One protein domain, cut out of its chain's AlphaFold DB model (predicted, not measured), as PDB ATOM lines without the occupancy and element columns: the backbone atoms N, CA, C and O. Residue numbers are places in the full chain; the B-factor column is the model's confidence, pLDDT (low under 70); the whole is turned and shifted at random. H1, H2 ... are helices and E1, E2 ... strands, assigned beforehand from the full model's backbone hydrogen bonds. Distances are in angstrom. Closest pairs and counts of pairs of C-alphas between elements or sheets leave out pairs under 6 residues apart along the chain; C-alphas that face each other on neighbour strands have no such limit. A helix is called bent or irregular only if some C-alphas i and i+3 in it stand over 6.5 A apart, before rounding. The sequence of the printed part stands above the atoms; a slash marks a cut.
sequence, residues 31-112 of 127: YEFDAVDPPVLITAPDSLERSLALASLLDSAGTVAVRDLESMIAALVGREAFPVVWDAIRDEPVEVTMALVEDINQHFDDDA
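What this domain is: This is residues 31 to 112 of the 127 residues of an uncharacterized protein of Nocardia ninae NBRC 108245 (UniProt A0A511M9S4). Helices H1, H2 and H3 make a row with a small strand hairpin, E1 and E2, at its H3 end; the longest helix, H4, lies loosely over one side, near H2, H3 and E1. The printed part has 82 residues, with two named strands, antiparallel, then four named helices: mostly helix. It is compact, radius of gyration of the C-alphas 12.3 A, spanning 38 by 29 by 22 A.

Where its parts are: Find C-alpha 31 at (52.635, -39.736, -17.385), where E1, residues 31 to 33, begins; E2, residues 40 to 42, follows. Then come H1, residues 48 to 57, 14.6 A; H2, residues 66 to 77, 17.1 A, irregular, with C-alphas 67 and 70 7.4 A apart; H3, residues 82 to 89; and H4, residues 94 to 110, 24.3 A, ending at C-alpha 110, (56.350, -44.264, -27.594).

How they stand to each other: In the hairpin E1 and E2, N 31 and O 42 are within hydrogen-bond range, 2.8 A. H1 and H2 touch as a helical hairpin, closest C-alphas Arg 50 and Ala 75, 5.1 A, at a shallow tilt of 17 degrees. H2 and H3 touch, closest C-alphas Ala 74 and Phe 82, 5.3 A. H4 is close but not clearly touching H2; the closest C-alphas, Ile 73 and Val 101, are 7.7 A apart. Every O i to N i+4 pair is within hydrogen-bond range in H1, H3 and H4; in H2, 6 of 8.

The domain as a whole: The printed part has no cut and no long link; look for pLDDT under 70 at residues 111 to 112.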
ATOM      1  N   TYR A  31      53.784 -40.430 -16.814       96.94
ATOM      2  CA  TYR A  31      52.635 -39.736 -17.385       96.94
ATOM      3  C   TYR A  31      52.060 -38.751 -16.356       96.94
ATOM      4  O   TYR A  31      51.820 -39.124 -15.203       96.94
ATOM      5  N   GLU A  32      51.830 -37.502 -16.751       97.69
ATOM      6  CA  GLU A  32      51.244 -36.469 -15.890       97.69
ATOM      7  C   GLU A  32      49.716 -36.449 -16.032       97.69
ATOM      8  O   GLU A  32      49.180 -36.074 -17.069       97.69
ATOM      9  N   PHE A  33      49.005 -36.835 -14.973       97.56
ATOM     10  CA  PHE A  33      47.549 -36.748 -14.901       97.56
ATOM     11  C   PHE A  33      47.128 -35.414 -14.271       97.56
ATOM     12  O   PHE A  33      47.252 -35.220 -13.056       97.56
ATOM     13  N   ASP A  34      46.619 -34.504 -15.102       96.75
ATOM     14  CA  ASP A  34      46.385 -33.086 -14.789       96.75
ATOM     15  C   ASP A  34      44.937 -32.742 -14.386       96.75
ATOM     16  O   ASP A  34      44.613 -31.580 -14.136       96.75
ATOM     17  N   ALA A  35      44.060 -33.739 -14.243       94.38
ATOM     18  CA  ALA A  35      42.668 -33.524 -13.836       94.38
ATOM     19  C   ALA A  35      42.502 -33.107 -12.355       94.38
ATOM     20  O   ALA A  35      41.383 -32.869 -11.892       94.38
ATOM     21  N   VAL A  36      43.598 -33.040 -11.594       93.44
ATOM     22  CA  VAL A  36      43.638 -32.719 -10.160       93.44
ATOM     23  C   VAL A  36      44.815 -31.791  -9.835       93.44
ATOM     24  O   VAL A  36      45.795 -31.747 -10.572       93.44
ATOM     25  N   ASP A  37      44.731 -31.065  -8.714       92.25
ATOM     26  CA  ASP A  37      45.791 -30.166  -8.233       92.25
ATOM     27  C   ASP A  37      46.303 -30.603  -6.841       92.25
ATOM     28  O   ASP A  37      45.515 -30.640  -5.886       92.25
ATOM     29  N   PRO A  38      47.601 -30.930  -6.684       92.81
ATOM     30  CA  PRO A  38      48.622 -30.992  -7.736       92.81
ATOM     31  C   PRO A  38      48.420 -32.187  -8.690       92.81
ATOM     32  O   PRO A  38      47.844 -33.193  -8.259       92.81
ATOM     33  N   PRO A  39      48.937 -32.118  -9.937       96.88
ATOM     34  CA  PRO A  39      48.906 -33.240 -10.873       96.88
ATOM     35  C   PRO A  39      49.522 -34.512 -10.288       96.88
ATOM     36  O   PRO A  39      50.467 -34.470  -9.488       96.88
ATOM     37  N   VAL A  40      48.992 -35.663 -10.700       97.38
ATOM     38  CA  VAL A  40      49.466 -36.979 -10.255       97.38
ATOM     39  C   VAL A  40      50.390 -37.574 -11.306       97.38
ATOM     40  O   VAL A  40      50.031 -37.679 -12.471       97.38
ATOM     41  N   LEU A  41      51.572 -38.023 -10.884       97.06
ATOM     42  CA  LEU A  41      52.520 -38.702 -11.766       97.06
ATOM     43  C   LEU A  41      52.262 -40.210 -11.765       97.06
ATOM     44  O   LEU A  41      52.418 -40.885 -10.742       97.06
ATOM     45  N   ILE A  42      51.897 -40.741 -12.924       96.69
ATOM     46  CA  ILE A  42      51.673 -42.163 -13.164       96.69
ATOM     47  C   ILE A  42      52.962 -42.760 -13.725       96.69
ATOM     48  O   ILE A  42      53.501 -42.299 -14.720       96.69
ATOM     49  N   THR A  43      53.480 -43.808 -13.088       95.38
ATOM     50  CA  THR A  43      54.672 -44.526 -13.576       95.38
ATOM     51  C   THR A  43      54.276 -45.683 -14.483       95.38
ATOM     52  O   THR A  43      53.207 -46.264 -14.281       95.38
ATOM     53  N   ALA A  44      55.152 -46.086 -15.405       93.31
ATOM     54  CA  ALA A  44      54.917 -47.237 -16.278       93.31
ATOM     55  C   ALA A  44      54.548 -48.511 -15.481       93.31
ATOM     56  O   ALA A  44      55.104 -48.746 -14.400       93.31
ATOM     57  N   PRO A  45      53.624 -49.362 -15.968       92.38
ATOM     58  CA  PRO A  45      53.225 -50.614 -15.314       92.38
ATOM     59  C   PRO A  45      54.251 -51.753 -15.476       92.38
ATOM     60  O   PRO A  45      53.898 -52.909 -15.712       92.38
ATOM     61  N   ASP A  46      55.533 -51.440 -15.285       89.94
ATOM     62  CA  ASP A  46      56.685 -52.328 -15.504       89.94
ATOM     63  C   ASP A  46      57.087 -53.164 -14.272       89.94
ATOM     64  O   ASP A  46      58.019 -53.976 -14.303       89.94
ATOM     65  N   SER A  47      56.380 -52.983 -13.155       91.69
ATOM     66  CA  SER A  47      56.568 -53.811 -11.974       91.69
ATOM     67  C   SER A  47      55.916 -55.177 -12.179       91.69
ATOM     68  O   SER A  47      54.806 -55.272 -12.694       91.69
ATOM     69  N   LEU A  48      56.564 -56.241 -11.686       91.25
ATOM     70  CA  LEU A  48      56.064 -57.618 -11.818       91.25
ATOM     71  C   LEU A  48      54.584 -57.754 -11.427       91.25
ATOM     72  O   LEU A  48      53.828 -58.442 -12.100       91.25
ATOM     73  N   GLU A  49      54.168 -57.102 -10.341       92.69
ATOM     74  CA  GLU A  49      52.785 -57.153  -9.864       92.69
ATOM     75  C   GLU A  49      51.805 -56.489 -10.840       92.69
ATOM     76  O   GLU A  49      50.754 -57.061 -11.124       92.69
ATOM     77  N   ARG A  50      52.149 -55.315 -11.381       92.38
ATOM     78  CA  ARG A  50      51.282 -54.572 -12.308       92.38
ATOM     79  C   ARG A  50      51.221 -55.246 -13.673       92.38
ATOM     80  O   ARG A  50      50.127 -55.415 -14.203       92.38
ATOM     81  N   SER A  51      52.357 -55.716 -14.189       90.19
ATOM     82  CA  SER A  51      52.400 -56.437 -15.463       90.19
ATOM     83  C   SER A  51      51.601 -57.744 -15.398       90.19
ATOM     84  O   SER A  51      50.845 -58.048 -16.316       90.19
ATOM     85  N   LEU A  52      51.703 -58.501 -14.294       90.81
ATOM     86  CA  LEU A  52      50.892 -59.710 -14.097       90.81
ATOM     87  C   LEU A  52      49.401 -59.396 -13.954       90.81
ATOM     88  O   LEU A  52      48.578 -60.133 -14.493       90.81
ATOM     89  N   ALA A  53      49.050 -58.320 -13.243       91.50
ATOM     90  CA  ALA A  53      47.662 -57.899 -13.105       91.50
ATOM     91  C   ALA A  53      47.055 -57.569 -14.474       91.50
ATOM     92  O   ALA A  53      46.043 -58.166 -14.828       91.50
ATOM     93  N   LEU A  54      47.709 -56.729 -15.284       89.19
ATOM     94  CA  LEU A  54      47.244 -56.405 -16.639       89.19
ATOM     95  C   LEU A  54      47.122 -57.657 -17.519       89.19
ATOM     96  O   LEU A  54      46.076 -57.878 -18.122       89.19
ATOM     97  N   ALA A  55      48.136 -58.529 -17.517       87.44
ATOM     98  CA  ALA A  55      48.107 -59.770 -18.293       87.44
ATOM     99  C   ALA A  55      46.953 -60.708 -17.891       87.44
ATOM    100  O   ALA A  55      46.424 -61.425 -18.734       87.44
ATOM    101  N   SER A  56      46.550 -60.706 -16.616       87.88
ATOM    102  CA  SER A  56      45.453 -61.549 -16.122       87.88
ATOM    103  C   SER A  56      44.055 -61.062 -16.513       87.88
ATOM    104  O   SER A  56      43.103 -61.836 -16.425       87.88
ATOM    105  N   LEU A  57      43.932 -59.795 -16.922       87.38
ATOM    106  CA  LEU A  57      42.660 -59.165 -17.285       87.38
ATOM    107  C   LEU A  57      42.328 -59.309 -18.773       87.38
ATOM    108  O   LEU A  57      41.175 -59.119 -19.160       87.38
ATOM    109  N   LEU A  58      43.322 -59.643 -19.597       84.44
ATOM    110  CA  LEU A  58      43.145 -59.858 -21.027       84.44
ATOM    111  C   LEU A  58      42.451 -61.199 -21.274       84.44
ATOM    112  O   LEU A  58      42.883 -62.249 -20.791       84.44
ATOM    113  N   ASP A  59      41.374 -61.173 -22.050       80.38
ATOM    114  CA  ASP A  59      40.750 -62.389 -22.554       80.38
ATOM    115  C   ASP A  59      41.548 -63.005 -23.719       80.38
ATOM    116  O   ASP A  59      42.604 -62.519 -24.129       80.38
ATOM    117  N   SER A  60      41.041 -64.102 -24.289       74.12
ATOM    118  CA  SER A  60      41.701 -64.777 -25.417       74.12
ATOM    119  C   SER A  60      41.801 -63.925 -26.689       74.12
ATOM    120  O   SER A  60      42.541 -64.290 -27.597       74.12
ATOM    121  N   ALA A  61      41.030 -62.839 -26.780       71.25
ATOM    122  CA  ALA A  61      41.072 -61.877 -27.875       71.25
ATOM    123  C   ALA A  61      41.959 -60.658 -27.550       71.25
ATOM    124  O   ALA A  61      42.071 -59.764 -28.386       71.25
ATOM    125  N   GLY A  62      42.593 -60.619 -26.372       74.94
ATOM    126  CA  GLY A  62      43.388 -59.479 -25.919       74.94
ATOM    127  C   GLY A  62      42.536 -58.283 -25.495       74.94
ATOM    128  O   GLY A  62      43.016 -57.155 -25.521       74.94
ATOM    129  N   THR A  63      41.271 -58.508 -25.132       78.88
ATOM    130  CA  THR A  63      40.346 -57.455 -24.701       78.88
ATOM    131  C   THR A  63      40.038 -57.565 -23.214       78.88
ATOM    132  O   THR A  63      40.063 -58.651 -22.635       78.88
ATOM    133  N   VAL A  64      39.744 -56.427 -22.586       81.88
ATOM    134  CA  VAL A  64      39.317 -56.360 -21.184       81.88
ATOM    135  C   VAL A  64      37.802 -56.196 -21.137       81.88
ATOM    136  O   VAL A  64      37.229 -55.353 -21.828       81.88
ATOM    137  N   ALA A  65      37.129 -57.002 -20.318       86.19
ATOM    138  CA  ALA A  65      35.690 -56.870 -20.129       86.19
ATOM    139  C   ALA A  65      35.353 -55.622 -19.295       86.19
ATOM    140  O   ALA A  65      36.057 -55.286 -18.350       86.19
ATOM    141  N   VAL A  66      34.209 -54.982 -19.571       85.00
ATOM    142  CA  VAL A  66      33.770 -53.752 -18.870       85.00
ATOM    143  C   VAL A  66      33.767 -53.907 -17.344       85.00
ATOM    144  O   VAL A  66      34.177 -53.005 -16.622       85.00
ATOM    145  N   ARG A  67      33.346 -55.073 -16.838       87.69
ATOM    146  CA  ARG A  67      33.318 -55.374 -15.393       87.69
ATOM    147  C   ARG A  67      34.701 -55.354 -14.729       87.69
ATOM    148  O   ARG A  67      34.781 -55.261 -13.513       87.69
ATOM    149  N   ASP A  68      35.752 -55.490 -15.529       91.56
ATOM    150  CA  ASP A  68      37.137 -55.619 -15.101       91.56
ATOM    151  C   ASP A  68      37.909 -54.288 -15.286       91.56
ATOM    152  O   ASP A  68      39.077 -54.193 -14.904       91.56
ATOM    153  N   LEU A  69      37.254 -53.230 -15.798       90.62
ATOM    154  CA  LEU A  69      37.866 -51.917 -16.052       90.62
ATOM    155  C   LEU A  69      38.440 -51.270 -14.792       90.62
ATOM    156  O   LEU A  69      39.555 -50.771 -14.835       90.62
ATOM    157  N   GLU A  70      37.740 -51.310 -13.658       94.62
ATOM    158  CA  GLU A  70      38.262 -50.742 -12.403       94.62
ATOM    159  C   GLU A  70      39.601 -51.390 -12.010       94.62
ATOM    160  O   GLU A  70      40.566 -50.707 -11.662       94.62
ATOM    161  N   SER A  71      39.689 -52.717 -12.144       94.50
ATOM    162  CA  SER A  71      40.922 -53.466 -11.866       94.50
ATOM    163  C   SER A  71      42.020 -53.157 -12.882       94.50
ATOM    164  O   SER A  71      43.191 -53.057 -12.509       94.50
ATOM    165  N   MET A  72      41.649 -52.967 -14.150       94.25
ATOM    166  CA  MET A  72      42.573 -52.550 -15.202       94.25
ATOM    167  C   MET A  72      43.158 -51.171 -14.904       94.25
ATOM    168  O   MET A  72      44.377 -51.031 -14.927       94.25
ATOM    169  N   ILE A  73      42.328 -50.185 -14.545       95.69
ATOM    170  CA  ILE A  73      42.793 -48.842 -14.176       95.69
ATOM    171  C   ILE A  73      43.723 -48.920 -12.966       95.69
ATOM    172  O   ILE A  73      44.815 -48.362 -13.011       95.69
ATOM    173  N   ALA A  74      43.367 -49.670 -11.919       96.44
ATOM    174  CA  ALA A  74      44.230 -49.836 -10.745       96.44
ATOM    175  C   ALA A  74      45.610 -50.421 -11.088       96.44
ATOM    176  O   ALA A  74      46.629 -49.985 -10.539       96.44
ATOM    177  N   ALA A  75      45.660 -51.396 -11.997       95.50
ATOM    178  CA  ALA A  75      46.911 -51.978 -12.471       95.50
ATOM    179  C   ALA A  75      47.698 -51.004 -13.367       95.50
ATOM    180  O   ALA A  75      48.919 -50.872 -13.208       95.50
ATOM    181  N   LEU A  76      46.995 -50.290 -14.250       95.12
ATOM    182  CA  LEU A  76      47.559 -49.354 -15.217       95.12
ATOM    183  C   LEU A  76      48.153 -48.121 -14.549       95.12
ATOM    184  O   LEU A  76      49.265 -47.754 -14.899       95.12
ATOM    185  N   VAL A  77      47.479 -47.516 -13.570       96.12
ATOM    186  CA  VAL A  77      47.952 -46.270 -12.933       96.12
ATOM    187  C   VAL A  77      48.756 -46.518 -11.656       96.12
ATOM    188  O   VAL A  77      49.542 -45.679 -11.222       96.12
ATOM    189  N   GLY A  78      48.607 -47.706 -11.063       95.81
ATOM    190  CA  GLY A  78      49.285 -48.106  -9.836       95.81
ATOM    191  C   GLY A  78      48.542 -47.694  -8.561       95.81
ATOM    192  O   GLY A  78      47.728 -46.775  -8.535       95.81
ATOM    193  N   ARG A  79      48.844 -48.391  -7.457       94.19
ATOM    194  CA  ARG A  79      48.104 -48.288  -6.183       94.19
ATOM    195  C   ARG A  79      48.085 -46.895  -5.559       94.19
ATOM    196  O   ARG A  79      47.133 -46.578  -4.856       94.19
ATOM    197  N   GLU A  80      49.141 -46.115  -5.752       94.56
ATOM    198  CA  GLU A  80      49.261 -44.784  -5.149       94.56
ATOM    199  C   GLU A  80      48.406 -43.752  -5.894       94.56
ATOM    200  O   GLU A  80      47.700 -42.978  -5.255       94.56
ATOM    201  N   ALA A  81      48.410 -43.788  -7.230       96.62
ATOM    202  CA  ALA A  81      47.627 -42.883  -8.070       96.62
ATOM    203  C   ALA A  81      46.148 -43.289  -8.169       96.62
ATOM    204  O   ALA A  81      45.280 -42.426  -8.312       96.62
ATOM    205  N   PHE A  82      45.848 -44.589  -8.062       97.44
ATOM    206  CA  PHE A  82      44.517 -45.138  -8.322       97.44
ATOM    207  C   PHE A  82      43.377 -44.427  -7.582       97.44
ATOM    208  O   PHE A  82      42.422 -44.057  -8.254       97.44
ATOM    209  N   PRO A  83      43.439 -44.165  -6.261       97.56
ATOM    210  CA  PRO A  83      42.331 -43.511  -5.568       97.56
ATOM    211  C   PRO A  83      41.989 -42.129  -6.134       97.56
ATOM    212  O   PRO A  83      40.821 -41.759  -6.161       97.56
ATOM    213  N   VAL A  84      43.000 -41.382  -6.587       97.12
ATOM    214  CA  VAL A  84      42.835 -40.020  -7.108       97.12
ATOM    215  C   VAL A  84      42.324 -40.049  -8.545       97.12
ATOM    216  O   VAL A  84      41.350 -39.376  -8.862       97.12
ATOM    217  N   VAL A  85      42.936 -40.880  -9.394       97.00
ATOM    218  CA  VAL A  85      42.503 -41.052 -10.788       97.00
ATOM    219  C   VAL A  85      41.077 -41.594 -10.841       97.00
ATOM    220  O   VAL A  85      40.248 -41.083 -11.586       97.00
ATOM    221  N   TRP A  86      40.765 -42.598 -10.018       97.19
ATOM    222  CA  TRP A  86      39.441 -43.210  -9.984       97.19
ATOM    223  C   TRP A  86      38.352 -42.223  -9.562       97.19
ATOM    224  O   TRP A  86      37.295 -42.187 -10.185       97.19
ATOM    225  N   ASP A  87      38.600 -41.398  -8.540       97.38
ATOM    226  CA  ASP A  87      37.626 -40.387  -8.106       97.38
ATOM    227  C   ASP A  87      37.347 -39.347  -9.203       97.38
ATOM    228  O   ASP A  87      36.214 -38.885  -9.314       97.38
ATOM    229  N   ALA A  88      38.337 -39.048 -10.052       96.56
ATOM    230  CA  ALA A  88      38.190 -38.122 -11.171       96.56
ATOM    231  C   ALA A  88      37.390 -38.695 -12.357       96.56
ATOM    232  O   ALA A  88      36.731 -37.926 -13.050       96.56
ATOM    233  N   ILE A  89      37.436 -40.012 -12.606       95.94
ATOM    234  CA  ILE A  89      36.873 -40.609 -13.835       95.94
ATOM    235  C   ILE A  89      35.654 -41.516 -13.621       95.94
ATOM    236  O   ILE A  89      34.970 -41.836 -14.588       95.94
ATOM    237  N   ARG A  90      35.363 -41.973 -12.393       96.00
ATOM    238  CA  ARG A  90      34.354 -43.033 -12.154       96.00
ATOM    239  C   ARG A  90      32.927 -42.689 -12.597       96.00
ATOM    240  O   ARG A  90      32.127 -43.598 -12.800       96.00
ATOM    241  N   ASP A  91      32.605 -41.400 -12.675       96.69
ATOM    242  CA  ASP A  91      31.275 -40.890 -13.023       96.69
ATOM    243  C   ASP A  91      31.201 -40.435 -14.499       96.69
ATOM    244  O   ASP A  91      30.146 -39.999 -14.967       96.69
ATOM    245  N   GLU A  92      32.304 -40.565 -15.243       96.06
ATOM    246  CA  GLU A  92      32.391 -40.238 -16.666       96.06
ATOM    247  C   GLU A  92      31.897 -41.393 -17.561       96.06
ATOM    248  O   GLU A  92      31.881 -42.560 -17.150       96.06
ATOM    249  N   PRO A  93      31.509 -41.111 -18.820       95.25
ATOM    250  CA  PRO A  93      31.234 -42.149 -19.807       95.25
ATOM    251  C   PRO A  93      32.427 -43.094 -20.002       95.25
ATOM    252  O   PRO A  93      33.588 -42.679 -19.971       95.25
ATOM    253  N   VAL A  94      32.139 -44.368 -20.285       90.81
ATOM    254  CA  VAL A  94      33.168 -45.405 -20.495       90.81
ATOM    255  C   VAL A  94      34.158 -44.987 -21.585       90.81
ATOM    256  O   VAL A  94      35.355 -45.226 -21.453       90.81
ATOM    257  N   GLU A  95      33.686 -44.309 -22.628       92.12
ATOM    258  CA  GLU A  95      34.501 -43.814 -23.737       92.12
ATOM    259  C   GLU A  95      35.590 -42.826 -23.290       92.12
ATOM    260  O   GLU A  95      36.683 -42.843 -23.850       92.12
ATOM    261  N   VAL A  96      35.336 -42.013 -22.257       93.31
ATOM    262  CA  VAL A  96      36.341 -41.097 -21.682       93.31
ATOM    263  C   VAL A  96      37.441 -41.892 -20.979       93.31
ATOM    264  O   VAL A  96      38.624 -41.615 -21.158       93.31
ATOM    265  N   THR A  97      37.059 -42.930 -20.230       91.75
ATOM    266  CA  THR A  97      38.020 -43.819 -19.558       91.75
ATOM    267  C   THR A  97      38.875 -44.577 -20.573       91.75
ATOM    268  O   THR A  97      40.080 -44.710 -20.384       91.75
ATOM    269  N   MET A  98      38.275 -45.049 -21.668       91.31
ATOM    270  CA  MET A  98      39.008 -45.740 -22.732       91.31
ATOM    271  C   MET A  98      40.007 -44.816 -23.436       91.31
ATOM    272  O   MET A  98      41.126 -45.246 -23.695       91.31
ATOM    273  N   ALA A  99      39.640 -43.553 -23.680       94.00
ATOM    274  CA  ALA A  99      40.555 -42.565 -24.249       94.00
ATOM    275  C   ALA A  99      41.755 -42.287 -23.325       94.00
ATOM    276  O   ALA A  99      42.885 -42.241 -23.799       94.00
ATOM    277  N   LEU A 100      41.533 -42.180 -22.009       94.94
ATOM    278  CA  LEU A 100      42.621 -42.040 -21.032       94.94
ATOM    279  C   LEU A 100      43.557 -43.259 -21.035       94.94
ATOM    280  O   LEU A 100      44.771 -43.114 -20.959       94.94
ATOM    281  N   VAL A 101      43.002 -44.471 -21.113       92.81
ATOM    282  CA  VAL A 101      43.798 -45.707 -21.170       92.81
ATOM    283  C   VAL A 101      44.667 -45.746 -22.425       92.81
ATOM    284  O   VAL A 101      45.831 -46.131 -22.341       92.81
ATOM    285  N   GLU A 102      44.113 -45.359 -23.574       92.31
ATOM    286  CA  GLU A 102      44.844 -45.288 -24.841       92.31
ATOM    287  C   GLU A 102      45.976 -44.256 -24.781       92.31
ATOM    288  O   GLU A 102      47.101 -44.590 -25.139       92.31
ATOM    289  N   ASP A 103      45.713 -43.065 -24.242       95.25
ATOM    290  CA  ASP A 103      46.705 -41.992 -24.088       95.25
ATOM    291  C   ASP A 103      47.865 -42.395 -23.158       95.25
ATOM    292  O   ASP A 103      49.037 -42.214 -23.488       95.25
ATOM    293  N   ILE A 104      47.558 -43.043 -22.026       94.69
ATOM    294  CA  ILE A 104      48.580 -43.570 -21.107       94.69
ATOM    295  C   ILE A 104      49.417 -44.667 -21.777       94.69
ATOM    296  O   ILE A 104      50.637 -44.696 -21.610       94.69
ATOM    297  N   ASN A 105      48.782 -45.592 -22.505       91.12
ATOM    298  CA  ASN A 105      49.514 -46.644 -23.213       91.12
ATOM    299  C   ASN A 105      50.406 -46.043 -24.298       91.12
ATOM    300  O   ASN A 105      51.574 -46.405 -24.369       91.12
ATOM    301  N   GLN A 106      49.894 -45.085 -25.072       92.56
ATOM    302  CA  GLN A 106      50.671 -44.392 -26.093       92.56
ATOM    303  C   GLN A 106      51.910 -43.718 -25.490       92.56
ATOM    304  O   GLN A 106      53.006 -43.899 -26.012       92.56
ATOM    305  N   HIS A 107      51.764 -43.013 -24.363       93.81
ATOM    306  CA  HIS A 107      52.890 -42.379 -23.666       93.81
ATOM    307  C   HIS A 107      53.998 -43.382 -23.307       93.81
ATOM    308  O   HIS A 107      55.176 -43.089 -23.488       93.81
ATOM    309  N   PHE A 108      53.643 -44.576 -22.821       91.12
ATOM    310  CA  PHE A 108      54.636 -45.585 -22.428       91.12
ATOM    311  C   PHE A 108      55.132 -46.476 -23.578       91.12
ATOM    312  O   PHE A 108      56.229 -47.027 -23.465       91.12
ATOM    313  N   ASP A 109      54.364 -46.616 -24.658       85.12
ATOM    314  CA  ASP A 109      54.767 -47.350 -25.863       85.12
ATOM    315  C   ASP A 109      55.698 -46.504 -26.749       85.12
ATOM    316  O   ASP A 109      56.661 -47.041 -27.294       85.12
ATOM    317  N   ASP A 110      55.475 -45.188 -26.847       71.69
ATOM    318  CA  ASP A 110      56.350 -44.264 -27.594       71.69
ATOM    319  C   ASP A 110      57.737 -44.115 -26.928       71.69
ATOM    320  O   ASP A 110      58.742 -43.887 -27.607       71.69
ATOM    321  N   ASP A 111      57.808 -44.293 -25.604       58.78
ATOM    322  CA  ASP A 111      59.051 -44.310 -24.819       58.78
ATOM    323  C   ASP A 111      59.781 -45.666 -24.863       58.78
ATOM    324  O   ASP A 111      60.925 -45.778 -24.399       58.78
ATOM    325  N   ALA A 112      59.155 -46.715 -25.409       54.59
ATOM    326  CA  ALA A 112      59.800 -48.011 -25.551       54.59
ATOM    327  C   ALA A 112      60.841 -47.937 -26.685       54.59
ATOM    328  O   ALA A 112      60.478 -47.753 -27.850       54.59
TER     329      ALA A 112